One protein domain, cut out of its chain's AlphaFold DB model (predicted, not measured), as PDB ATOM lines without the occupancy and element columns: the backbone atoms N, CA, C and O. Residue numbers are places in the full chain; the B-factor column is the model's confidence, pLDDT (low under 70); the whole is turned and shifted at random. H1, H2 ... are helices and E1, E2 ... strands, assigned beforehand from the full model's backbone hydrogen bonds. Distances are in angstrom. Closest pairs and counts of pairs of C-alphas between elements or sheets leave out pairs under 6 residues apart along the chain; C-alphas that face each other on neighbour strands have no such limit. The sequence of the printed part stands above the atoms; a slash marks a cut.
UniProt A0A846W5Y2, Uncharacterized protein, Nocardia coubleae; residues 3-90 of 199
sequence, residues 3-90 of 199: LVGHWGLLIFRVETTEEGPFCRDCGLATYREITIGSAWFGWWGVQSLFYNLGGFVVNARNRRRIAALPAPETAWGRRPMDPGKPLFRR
ATOM      1  N   LEU A   3     111.815 112.243 168.172       54.03
ATOM      2  CA  LEU A   3     112.108 112.037 169.591       54.03
ATOM      3  C   LEU A   3     111.491 110.711 170.009       54.03
ATOM      4  O   LEU A   3     110.293 110.527 169.828       54.03
ATOM      5  N   VAL A   4     112.298 109.805 170.563       64.88
ATOM      6  CA  VAL A   4     111.858 108.439 170.878       64.88
ATOM      7  C   VAL A   4     111.680 108.290 172.387       64.88
ATOM      8  O   VAL A   4     112.645 108.389 173.153       64.88
ATOM      9  N   GLY A   5     110.437 108.065 172.810       47.75
ATOM     10  CA  GLY A   5     110.056 107.697 174.171       47.75
ATOM     11  C   GLY A   5     109.924 106.198 174.327       47.75
ATOM     12  O   GLY A   5     109.272 105.562 173.505       47.75
ATOM     13  N   HIS A   6     110.529 105.638 175.371       51.94
ATOM     14  CA  HIS A   6     110.489 104.210 175.636       51.94
ATOM     15  C   HIS A   6     109.884 103.936 177.008       51.94
ATOM     16  O   HIS A   6     110.557 103.986 178.036       51.94
ATOM     17  N   TRP A   7     108.592 103.630 177.020       66.31
ATOM     18  CA  TRP A   7     107.883 103.247 178.233       66.31
ATOM     19  C   TRP A   7     107.855 101.723 178.302       66.31
ATOM     20  O   TRP A   7     107.071 101.076 177.607       66.31
ATOM     21  N   GLY A   8     108.751 101.137 179.094       44.91
ATOM     22  CA  GLY A   8     108.694  99.715 179.405       44.91
ATOM     23  C   GLY A   8     107.607  99.456 180.442       44.91
ATOM     24  O   GLY A   8     107.772  99.768 181.621       44.91
ATOM     25  N   LEU A   9     106.492  98.874 180.005       56.25
ATOM     26  CA  LEU A   9     105.651  98.049 180.867       56.25
ATOM     27  C   LEU A   9     106.185  96.616 180.783       56.25
ATOM     28  O   LEU A   9     106.649  96.206 179.723       56.25
ATOM     29  N   LEU A  10     106.084  95.837 181.867       48.38
ATOM     30  CA  LEU A  10     106.595  94.454 181.966       48.38
ATOM     31  C   LEU A  10     106.228  93.535 180.775       48.38
ATOM     32  O   LEU A  10     106.896  92.529 180.561       48.38
ATOM     33  N   ILE A  11     105.184  93.870 180.006       43.38
ATOM     34  CA  ILE A  11     104.701  93.106 178.842       43.38
ATOM     35  C   ILE A  11     104.584  93.968 177.567       43.38
ATOM     36  O   ILE A  11     104.708  93.443 176.462       43.38
ATOM     37  N   PHE A  12     104.376  95.286 177.680       39.91
ATOM     38  CA  PHE A  12     104.082  96.150 176.533       39.91
ATOM     39  C   PHE A  12     105.144  97.222 176.330       39.91
ATOM     40  O   PHE A  12     105.595  97.881 177.266       39.91
ATOM     41  N   ARG A  13     105.484  97.427 175.061       38.81
ATOM     42  CA  ARG A  13     106.289  98.547 174.603       38.81
ATOM     43  C   ARG A  13     105.355  99.636 174.086       38.81
ATOM     44  O   ARG A  13     104.622  99.389 173.133       38.81
ATOM     45  N   VAL A  14     105.420 100.834 174.664       54.06
ATOM     46  CA  VAL A  14     104.853 102.035 174.033       54.06
ATOM     47  C   VAL A  14     106.023 102.872 173.533       54.06
ATOM     48  O   VAL A  14     106.742 103.486 174.323       54.06
ATOM     49  N   GLU A  15     106.257 102.825 172.222       53.88
ATOM     50  CA  GLU A  15     107.146 103.764 171.541       53.88
ATOM     51  C   GLU A  15     106.323 104.999 171.189       53.88
ATOM     52  O   GLU A  15     105.376 104.924 170.408       53.88
ATOM     53  N   THR A  16     106.657 106.134 171.796       56.28
ATOM     54  CA  THR A  16     106.115 107.426 171.369       56.28
ATOM     55  C   THR A  16     107.179 108.087 170.517       56.28
ATOM     56  O   THR A  16     108.218 108.499 171.038       56.28
ATOM     57  N   THR A  17     106.929 108.148 169.215       54.00
ATOM     58  CA  THR A  17     107.738 108.925 168.281       54.00
ATOM     59  C   THR A  17     106.997 110.223 168.013       54.00
ATOM     60  O   THR A  17     105.941 110.218 167.389       54.00
ATOM     61  N   GLU A  18     107.523 111.334 168.519       58.31
ATOM     62  CA  GLU A  18     106.980 112.656 168.204       58.31
ATOM     63  C   GLU A  18     107.684 113.188 166.952       58.31
ATOM     64  O   GLU A  18     108.872 113.535 166.987       58.31
ATOM     65  N   GLU A  19     106.949 113.217 165.839       54.62
ATOM     66  CA  GLU A  19     107.411 113.690 164.534       54.62
ATOM     67  C   GLU A  19     106.733 115.025 164.193       54.62
ATOM     68  O   GLU A  19     105.512 115.116 164.090       54.62
ATOM     69  N   GLY A  20     107.513 116.091 163.995       59.47
ATOM     70  CA  GLY A  20     106.950 117.370 163.561       59.47
ATOM     71  C   GLY A  20     107.962 118.514 163.456       59.47
ATOM     72  O   GLY A  20     109.116 118.378 163.885       59.47
ATOM     73  N   PRO A  21     107.562 119.659 162.867       65.06
ATOM     74  CA  PRO A  21     108.359 120.878 162.869       65.06
ATOM     75  C   PRO A  21     108.365 121.485 164.279       65.06
ATOM     76  O   PRO A  21     107.458 122.214 164.674       65.06
ATOM     77  N   PHE A  22     109.396 121.173 165.060       71.38
ATOM     78  CA  PHE A  22     109.562 121.753 166.391       71.38
ATOM     79  C   PHE A  22     110.161 123.159 166.324       71.38
ATOM     80  O   PHE A  22     111.115 123.408 165.590       71.38
ATOM     81  N   CYS A  23     109.655 124.065 167.163       81.81
ATOM     82  CA  CYS A  23     110.409 125.247 167.574       81.81
ATOM     83  C   CYS A  23     111.521 124.835 168.564       81.81
ATOM     84  O   CYS A  23     111.401 123.780 169.195       81.81
ATOM     85  N   ARG A  24     112.582 125.639 168.761       86.88
ATOM     86  CA  ARG A  24     113.658 125.292 169.718       86.88
ATOM     87  C   ARG A  24     113.123 124.962 171.115       86.88
ATOM     88  O   ARG A  24     113.481 123.937 171.687       86.88
ATOM     89  N   ASP A  25     112.250 125.811 171.646       85.56
ATOM     90  CA  ASP A  25     111.760 125.697 173.024       85.56
ATOM     91  C   ASP A  25     110.755 124.543 173.181       85.56
ATOM     92  O   ASP A  25     110.872 123.740 174.106       85.56
ATOM     93  N   CYS A  26     109.870 124.376 172.195       81.94
ATOM     94  CA  CYS A  26     108.932 123.260 172.059       81.94
ATOM     95  C   CYS A  26     109.683 121.925 172.023       81.94
ATOM     96  O   CYS A  26     109.426 121.035 172.826       81.94
ATOM     97  N   GLY A  27     110.680 121.811 171.139       85.69
ATOM     98  CA  GLY A  27     111.473 120.597 170.999       85.69
ATOM     99  C   GLY A  27     112.286 120.286 172.254       85.69
ATOM    100  O   GLY A  27     112.439 119.123 172.615       85.69
ATOM    101  N   LEU A  28     112.790 121.307 172.960       88.12
ATOM    102  CA  LEU A  28     113.482 121.113 174.236       88.12
ATOM    103  C   LEU A  28     112.534 120.651 175.348       88.12
ATOM    104  O   LEU A  28     112.959 119.839 176.174       88.12
ATOM    105  N   ALA A  29     111.299 121.156 175.391       86.69
ATOM    106  CA  ALA A  29     110.279 120.723 176.340       86.69
ATOM    107  C   ALA A  29     109.932 119.242 176.118       86.69
ATOM    108  O   ALA A  29     110.138 118.428 177.024       86.69
ATOM    109  N   THR A  30     109.557 118.883 174.887       85.88
ATOM    110  CA  THR A  30     109.210 117.513 174.481       85.88
ATOM    111  C   THR A  30     110.376 116.546 174.691       85.88
ATOM    112  O   THR A  30     110.204 115.494 175.302       85.88
ATOM    113  N   TYR A  31     111.603 116.917 174.294       88.69
ATOM    114  CA  TYR A  31     112.799 116.098 174.535       88.69
ATOM    115  C   TYR A  31     112.973 115.758 176.019       88.69
ATOM    116  O   TYR A  31     113.289 114.616 176.355       88.69
ATOM    117  N   ARG A  32     112.795 116.738 176.914       89.94
ATOM    118  CA  ARG A  32     113.003 116.545 178.357       89.94
ATOM    119  C   ARG A  32     111.941 115.640 178.962       89.94
ATOM    120  O   ARG A  32     112.290 114.796 179.780       89.94
ATOM    121  N   GLU A  33     110.687 115.827 178.577       86.38
ATOM    122  CA  GLU A  33     109.562 115.020 179.050       86.38
ATOM    123  C   GLU A  33     109.711 113.557 178.628       86.38
ATOM    124  O   GLU A  33     109.764 112.668 179.479       86.38
ATOM    125  N   ILE A  34     109.921 113.331 177.331       85.25
ATOM    126  CA  ILE A  34     110.096 111.998 176.753       85.25
ATOM    127  C   ILE A  34     111.312 111.289 177.355       85.25
ATOM    128  O   ILE A  34     111.221 110.144 177.794       85.25
ATOM    129  N   THR A  35     112.456 111.976 177.432       89.25
ATOM    130  CA  THR A  35     113.698 111.387 177.955       89.25
ATOM    131  C   THR A  35     113.571 110.995 179.431       89.25
ATOM    132  O   THR A  35     114.150 109.993 179.842       89.25
ATOM    133  N   ILE A  36     112.815 111.755 180.234       89.56
ATOM    134  CA  ILE A  36     112.550 111.404 181.637       89.56
ATOM    135  C   ILE A  36     111.644 110.179 181.737       89.56
ATOM    136  O   ILE A  36     111.944 109.295 182.535       89.56
ATOM    137  N   GLY A  37     110.585 110.096 180.926       86.56
ATOM    138  CA  GLY A  37     109.731 108.906 180.870       86.56
ATOM    139  C   GLY A  37     110.541 107.646 180.553       86.56
ATOM    140  O   GLY A  37     110.505 106.672 181.308       86.56
ATOM    141  N   SER A  38     111.385 107.721 179.519       87.38
ATOM    142  CA  SER A  38     112.315 106.649 179.138       87.38
ATOM    143  C   SER A  38     113.293 106.266 180.250       87.38
ATOM    144  O   SER A  38     113.617 105.092 180.431       87.38
ATOM    145  N   ALA A  39     113.751 107.245 181.032       89.81
ATOM    146  CA  ALA A  39     114.642 107.013 182.160       89.81
ATOM    147  C   ALA A  39     113.952 106.368 183.366       89.81
ATOM    148  O   ALA A  39     114.651 105.883 184.236       89.81
ATOM    149  N   TRP A  40     112.625 106.343 183.474       89.19
ATOM    150  CA  TRP A  40     111.951 105.611 184.556       89.19
ATOM    151  C   TRP A  40     111.498 104.231 184.123       89.19
ATOM    152  O   TRP A  40     111.623 103.275 184.884       89.19
ATOM    153  N   PHE A  41     110.968 104.129 182.908       85.00
ATOM    154  CA  PHE A  41     110.258 102.932 182.479       85.00
ATOM    155  C   PHE A  41     111.044 102.080 181.484       85.00
ATOM    156  O   PHE A  41     110.778 100.893 181.361       85.00
ATOM    157  N   GLY A  42     112.054 102.618 180.807       85.06
ATOM    158  CA  GLY A  42     112.789 101.864 179.790       85.06
ATOM    159  C   GLY A  42     113.802 100.845 180.326       85.06
ATOM    160  O   GLY A  42     114.652 100.380 179.570       85.06
ATOM    161  N   TRP A  43     113.766 100.527 181.623       88.06
ATOM    162  CA  TRP A  43     114.690  99.587 182.270       88.06
ATOM    163  C   TRP A  43     114.062  98.236 182.619       88.06
ATOM    164  O   TRP A  43     114.788  97.285 182.891       88.06
ATOM    165  N   TRP A  44     112.731  98.127 182.618       84.56
ATOM    166  CA  TRP A  44     112.002  96.986 183.198       84.56
ATOM    167  C   TRP A  44     111.954  95.733 182.303       84.56
ATOM    168  O   TRP A  44     111.034  94.927 182.403       84.56
ATOM    169  N   GLY A  45     112.941  95.542 181.426       82.69
ATOM    170  CA  GLY A  45     113.066  94.346 180.594       82.69
ATOM    171  C   GLY A  45     114.385  94.303 179.828       82.69
ATOM    172  O   GLY A  45     114.896  95.338 179.407       82.69
ATOM    173  N   VAL A  46     114.923  93.100 179.600       82.38
ATOM    174  CA  VAL A  46     116.229  92.906 178.934       82.38
ATOM    175  C   VAL A  46     116.237  93.514 177.536       82.38
ATOM    176  O   VAL A  46     117.144  94.254 177.180       82.38
ATOM    177  N   GLN A  47     115.196  93.252 176.744       81.19
ATOM    178  CA  GLN A  47     115.081  93.846 175.417       81.19
ATOM    179  C   GLN A  47     114.933  95.377 175.506       81.19
ATOM    180  O   GLN A  47     115.616  96.103 174.788       81.19
ATOM    181  N   SER A  48     114.084  95.864 176.417       81.62
ATOM    182  CA  SER A  48     113.824  97.292 176.651       81.62
ATOM    183  C   SER A  48     115.098  98.064 177.010       81.62
ATOM    184  O   SER A  48     115.334  99.126 176.441       81.62
ATOM    185  N   LEU A  49     115.974  97.475 177.829       85.62
ATOM    186  CA  LEU A  49     117.278  98.027 178.190       85.62
ATOM    187  C   LEU A  49     118.088  98.423 176.947       85.62
ATOM    188  O   LEU A  49     118.530  99.567 176.839       85.62
ATOM    189  N   PHE A  50     118.254  97.511 175.985       88.38
ATOM    190  CA  PHE A  50     119.046  97.780 174.780       88.38
ATOM    191  C   PHE A  50     118.421  98.865 173.897       88.38
ATOM    192  O   PHE A  50     119.127  99.761 173.427       88.38
ATOM    193  N   TYR A  51     117.100  98.828 173.704       86.69
ATOM    194  CA  TYR A  51     116.402  99.862 172.932       86.69
ATOM    195  C   TYR A  51     116.470 101.227 173.615       86.69
ATOM    196  O   TYR A  51     116.702 102.230 172.944       86.69
ATOM    197  N   ASN A  52     116.333 101.275 174.938       88.81
ATOM    198  CA  ASN A  52     116.395 102.509 175.710       88.81
ATOM    199  C   ASN A  52     117.786 103.154 175.631       88.81
ATOM    200  O   ASN A  52     117.900 104.356 175.391       88.81
ATOM    201  N   LEU A  53     118.856 102.352 175.725       89.62
ATOM    202  CA  LEU A  53     120.231 102.823 175.519       89.62
ATOM    203  C   LEU A  53     120.415 103.448 174.127       89.62
ATOM    204  O   LEU A  53     120.941 104.557 174.017       89.62
ATOM    205  N   GLY A  54     119.929 102.782 173.075       89.56
ATOM    206  CA  GLY A  54     119.920 103.339 171.718       89.56
ATOM    207  C   GLY A  54     119.099 104.631 171.620       89.56
ATOM    208  O   GLY A  54     119.560 105.626 171.052       89.56
ATOM    209  N   GLY A  55     117.921 104.652 172.246       86.81
ATOM    210  CA  GLY A  55     117.034 105.809 172.329       86.81
ATOM    211  C   GLY A  55     117.708 107.024 172.963       86.81
ATOM    212  O   GLY A  55     117.611 108.123 172.423       86.81
ATOM    213  N   PHE A  56     118.481 106.853 174.041       90.62
ATOM    214  CA  PHE A  56     119.233 107.959 174.644       90.62
ATOM    215  C   PHE A  56     120.300 108.536 173.715       90.62
ATOM    216  O   PHE A  56     120.477 109.757 173.689       90.62
ATOM    217  N   VAL A  57     120.976 107.704 172.917       91.44
ATOM    218  CA  VAL A  57     121.950 108.174 171.916       91.44
ATOM    219  C   VAL A  57     121.251 108.998 170.833       91.44
ATOM    220  O   VAL A  57     121.697 110.106 170.507       91.44
ATOM    221  N   VAL A  58     120.127 108.503 170.310       88.50
ATOM    222  CA  VAL A  58     119.312 109.215 169.313       88.50
ATOM    223  C   VAL A  58     118.794 110.536 169.885       88.50
ATOM    224  O   VAL A  58     119.007 111.595 169.287       88.50
ATOM    225  N   ASN A  59     118.217 110.509 171.084       89.19
ATOM    226  CA  ASN A  59     117.704 111.682 171.784       89.19
ATOM    227  C   ASN A  59     118.828 112.698 172.068       89.19
ATOM    228  O   ASN A  59     118.623 113.902 171.906       89.19
ATOM    229  N   ALA A  60     120.046 112.261 172.405       90.25
ATOM    230  CA  ALA A  60     121.201 113.146 172.582       90.25
ATOM    231  C   ALA A  60     121.641 113.821 171.269       90.25
ATOM    232  O   ALA A  60     121.968 115.015 171.266       90.25
ATOM    233  N   ARG A  61     121.616 113.099 170.140       89.38
ATOM    234  CA  ARG A  61     121.878 113.675 168.810       89.38
ATOM    235  C   ARG A  61     120.792 114.678 168.423       89.38
ATOM    236  O   ARG A  61     121.110 115.783 167.980       89.38
ATOM    237  N   ASN A  62     119.526 114.325 168.628       86.12
ATOM    238  CA  ASN A  62     118.393 115.187 168.310       86.12
ATOM    239  C   ASN A  62     118.344 116.422 169.210       86.12
ATOM    240  O   ASN A  62     118.075 117.505 168.705       86.12
ATOM    241  N   ARG A  63     118.765 116.334 170.477       90.62
ATOM    242  CA  ARG A  63     118.958 117.506 171.343       90.62
ATOM    243  C   ARG A  63     119.890 118.542 170.712       90.62
ATOM    244  O   ARG A  63     119.593 119.731 170.783       90.62
ATOM    245  N   ARG A  64     121.012 118.123 170.108       89.75
ATOM    246  CA  ARG A  64     121.945 119.056 169.439       89.75
ATOM    247  C   ARG A  64     121.281 119.750 168.254       89.75
ATOM    248  O   ARG A  64     121.441 120.953 168.091       89.75
ATOM    249  N   ARG A  65     120.509 118.998 167.466       86.19
ATOM    250  CA  ARG A  65     119.761 119.531 166.320       86.19
ATOM    251  C   ARG A  65     118.665 120.505 166.758       86.19
ATOM    252  O   ARG A  65     118.576 121.586 166.198       86.19
ATOM    253  N   ILE A  66     117.906 120.161 167.799       88.06
ATOM    254  CA  ILE A  66     116.859 121.010 168.385       88.06
ATOM    255  C   ILE A  66     117.457 122.298 168.961       88.06
ATOM    256  O   ILE A  66     116.913 123.376 168.757       88.06
ATOM    257  N   ALA A  67     118.596 122.212 169.652       86.75
ATOM    258  CA  ALA A  67     119.260 123.382 170.223       86.75
ATOM    259  C   ALA A  67     119.769 124.371 169.159       86.75
ATOM    260  O   ALA A  67     119.896 125.556 169.458       86.75
ATOM    261  N   ALA A  68     120.038 123.896 167.939       88.12
ATOM    262  CA  ALA A  68     120.453 124.720 166.806       88.12
ATOM    263  C   ALA A  68     119.279 125.401 166.075       88.12
ATOM    264  O   ALA A  68     119.514 126.213 165.184       88.12
ATOM    265  N   LEU A  69     118.028 125.083 166.428       86.12
ATOM    266  CA  LEU A  69     116.854 125.706 165.820       86.12
ATOM    267  C   LEU A  69     116.698 127.171 166.264       86.12
ATOM    268  O   LEU A  69     117.128 127.546 167.366       86.12
ATOM    269  N   PRO A  70     116.061 128.012 165.431       81.25
ATOM    270  CA  PRO A  70     115.729 129.373 165.819       81.25
ATOM    271  C   PRO A  70     114.771 129.396 167.017       81.25
ATOM    272  O   PRO A  70     114.040 128.438 167.299       81.25
ATOM    273  N   ALA A  71     114.800 130.516 167.742       78.88
ATOM    274  CA  ALA A  71     113.819 130.796 168.780       78.88
ATOM    275  C   ALA A  71     112.397 130.753 168.182       78.88
ATOM    276  O   ALA A  71     112.234 131.072 167.005       78.88
ATOM    277  N   PRO A  72     111.376 130.362 168.961       76.56
ATOM    278  CA  PRO A  72     109.996 130.374 168.488       76.56
ATOM    279  C   PRO A  72     109.580 131.767 168.013       76.56
ATOM    280  O   PRO A  72     109.646 132.731 168.775       76.56
ATOM    281  N   GLU A  73     109.094 131.858 166.776       69.50
ATOM    282  CA  GLU A  73     108.382 133.042 166.309       69.50
ATOM    283  C   GLU A  73     107.026 133.095 167.021       69.50
ATOM    284  O   GLU A  73     106.192 132.192 166.899       69.50
ATOM    285  N   THR A  74     106.807 134.130 167.827       62.81
ATOM    286  CA  THR A  74     105.537 134.315 168.528       62.81
ATOM    287  C   THR A  74     104.487 134.802 167.535       62.81
ATOM    288  O   THR A  74     104.350 136.003 167.305       62.81
ATOM    289  N   ALA A  75     103.732 133.883 166.935       62.09
ATOM    290  CA  ALA A  75     102.506 134.243 166.232       62.09
ATOM    291  C   ALA A  75     101.508 134.873 167.224       62.09
ATOM    292  O   ALA A  75     101.392 134.413 168.365       62.09
ATOM    293  N   TRP A  76     100.805 135.924 166.785       55.16
ATOM    294  CA  TRP A  76      99.870 136.751 167.560       55.16
ATOM    295  C   TRP A  76      99.078 135.951 168.614       55.16
ATOM    296  O   TRP A  76      98.136 135.229 168.297       55.16
ATOM    297  N   GLY A  77      99.478 136.081 169.885       61.41
ATOM    298  CA  GLY A  77      98.749 135.554 171.045       61.41
ATOM    299  C   GLY A  77      99.150 134.167 171.570       61.41
ATOM    300  O   GLY A  77      98.644 133.783 172.624       61.41
ATOM    301  N   ARG A  78     100.059 133.412 170.931       64.19
ATOM    302  CA  ARG A  78     100.527 132.119 171.480       64.19
ATOM    303  C   ARG A  78     101.868 132.255 172.196       64.19
ATOM    304  O   ARG A  78     102.847 132.723 171.620       64.19
ATOM    305  N   ARG A  79     101.926 131.804 173.453       68.75
ATOM    306  CA  ARG A  79     103.194 131.653 174.181       68.75
ATOM    307  C   ARG A  79     103.866 130.340 173.770       68.75
ATOM    308  O   ARG A  79     103.180 129.316 173.738       68.75
ATOM    309  N   PRO A  80     105.175 130.347 173.475       71.00
ATOM    310  CA  PRO A  80     105.920 129.116 173.263       71.00
ATOM    311  C   PRO A  80     105.875 128.237 174.513       71.00
ATOM    312  O   PRO A  80     105.754 128.741 175.632       71.00
ATOM    313  N   MET A  81     105.988 126.924 174.321       77.00
ATOM    314  CA  MET A  81     106.072 125.986 175.437       77.00
ATOM    315  C   MET A  81     107.348 126.259 176.238       77.00
ATOM    316  O   MET A  81     108.432 126.290 175.660       77.00
ATOM    317  N   ASP A  82     107.224 126.466 177.552       83.06
ATOM    318  CA  ASP A  82     108.383 126.691 178.415       83.06
ATOM    319  C   ASP A  82     109.146 125.366 178.609       83.06
ATOM    320  O   ASP A  82     108.614 124.424 179.208       83.06
ATOM    321  N   PRO A  83     110.405 125.259 178.148       81.44
ATOM    322  CA  PRO A  83     111.199 124.052 178.337       81.44
ATOM    323  C   PRO A  83     111.549 123.814 179.816       81.44
ATOM    324  O   PRO A  83     111.981 122.710 180.188       81.44
ATOM    325  N   GLY A  84     111.388 124.816 180.682       86.31
ATOM    326  CA  GLY A  84     111.577 124.729 182.122       86.31
ATOM    327  C   GLY A  84     113.009 124.358 182.520       86.31
ATOM    328  O   GLY A  84     113.989 124.680 181.839       86.31
ATOM    329  N   LYS A  85     113.151 123.623 183.632       88.94
ATOM    330  CA  LYS A  85     114.463 123.213 184.167       88.94
ATOM    331  C   LYS A  85     115.209 122.261 183.208       88.94
ATOM    332  O   LYS A  85     114.566 121.404 182.592       88.94
ATOM    333  N   PRO A  86     116.553 122.350 183.120       88.94
ATOM    334  CA  PRO A  86     117.387 121.380 182.406       88.94
ATOM    335  C   PRO A  86     117.139 119.935 182.862       88.94
ATOM    336  O   PRO A  86     116.815 119.716 184.026       88.94
ATOM    337  N   LEU A  87     117.351 118.964 181.963       89.00
ATOM    338  CA  LEU A  87     117.054 117.536 182.169       89.00
ATOM    339  C   LEU A  87     117.536 117.013 183.534       89.00
ATOM    340  O   LEU A  87     116.721 116.606 184.351       89.00
ATOM    341  N   PHE A  88     118.837 117.125 183.820       91.12
ATOM    342  CA  PHE A  88     119.455 116.613 185.053       91.12
ATOM    343  C   PHE A  88     119.156 117.430 186.318       91.12
ATOM    344  O   PHE A  88     119.573 117.052 187.404       91.12
ATOM    345  N   ARG A  89     118.432 118.551 186.205       91.62
ATOM    346  CA  ARG A  89     117.953 119.334 187.361       91.62
ATOM    347  C   ARG A  89     116.511 118.990 187.746       91.62
ATOM    348  O   ARG A  89     115.899 119.705 188.540       91.62
ATOM    349  N   ARG A  90     115.938 117.943 187.149       89.88
ATOM    350  CA  ARG A  90     114.591 117.443 187.442       89.88
ATOM    351  C   ARG A  90     114.709 116.180 188.287       89.88
ATOM    352  O   ARG A  90     115.559 115.346 188.008       89.88
TER     353      ARG A  90
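Overview. This is residues 3 to 90 of the 199 residues of an uncharacterized protein of Nocardia coubleae (UniProt A0A846W5Y2). A long helical hairpin, H1 and H2, with a two-stranded hairpin packed along it: E1 packs on both helices, and E2 lies beyond E1, away from H2. A long stretch with no named element, residues 68 to 90, follows H2, and in it residues 74 to 79 stick out at one end of the long axis. The printed part has 88 residues with two named strands and two named helices, in the order E1, E2, H1, H2; the two strands form an antiparallel sheet, and the class is mixed, helices and strands. It is only just compact, close to loose, with a radius of gyration of the C-alphas of 14.1 A, and elongated, with spans of 47 by 26 by 22 A.

Along the chain. E1 is residues 3 to 8, with C-alpha 3 at (112.108, 112.037, 169.591). E2 is residues 13 to 19, 18.2 A from first to last C-alpha. H1 is residues 24 to 41 and 26.0 A long between its first and last C-alphas, beginning with C-alpha 24 at (113.658, 125.292, 169.718). H2, the longest helix, is residues 46 to 67, 31.8 A from first to last C-alpha, and ends with C-alpha 67 at (119.260, 123.382, 170.223). Residues 68 to 90 hold no named element.

Arrangement. H1 and H2 form a helical hairpin: they touch, with the closest C-alphas, those of Arg 24 and Ile 66, 5.5 A apart. They run opposite ways at a shallow tilt of 14 degrees. Each O i to N i+4 pair is within hydrogen-bond range in H1, and 17 of 18 are in H2. E1 and H1 have 19 pairs of C-alphas within 8 A, the closest those of His 6 and Ser 38 at 4.6 A. E1 and H2 have 12 such pairs, the closest those of Val 4 and Gly 55 at 6.0 A. E1 and E2 are a hairpin of antiparallel neighbours, with 167 degrees between their directions. N 5 and O 16, at 2.9 A, and N 16 and O 5, at 3.2 A, are within hydrogen-bond range. E2 and H1 are near each other, with 9 pairs of C-alphas within 10 A. E2 and H2 have 1 pair within 8 A, the C-alphas of Arg 13 and Ser 48 at 7.9 A.

Size, cuts and confidence. The two C-alphas farthest apart are those of Val 46 and Trp 76, at 48.2 A. The printed part has no cut, and the links E1 to E2, E2 to H1 and H1 to H2 are tight, with 4 residues each. The mean pLDDT of the printed part is 77.2, and it is under 70 at residues 3 to 21 and 73 to 79.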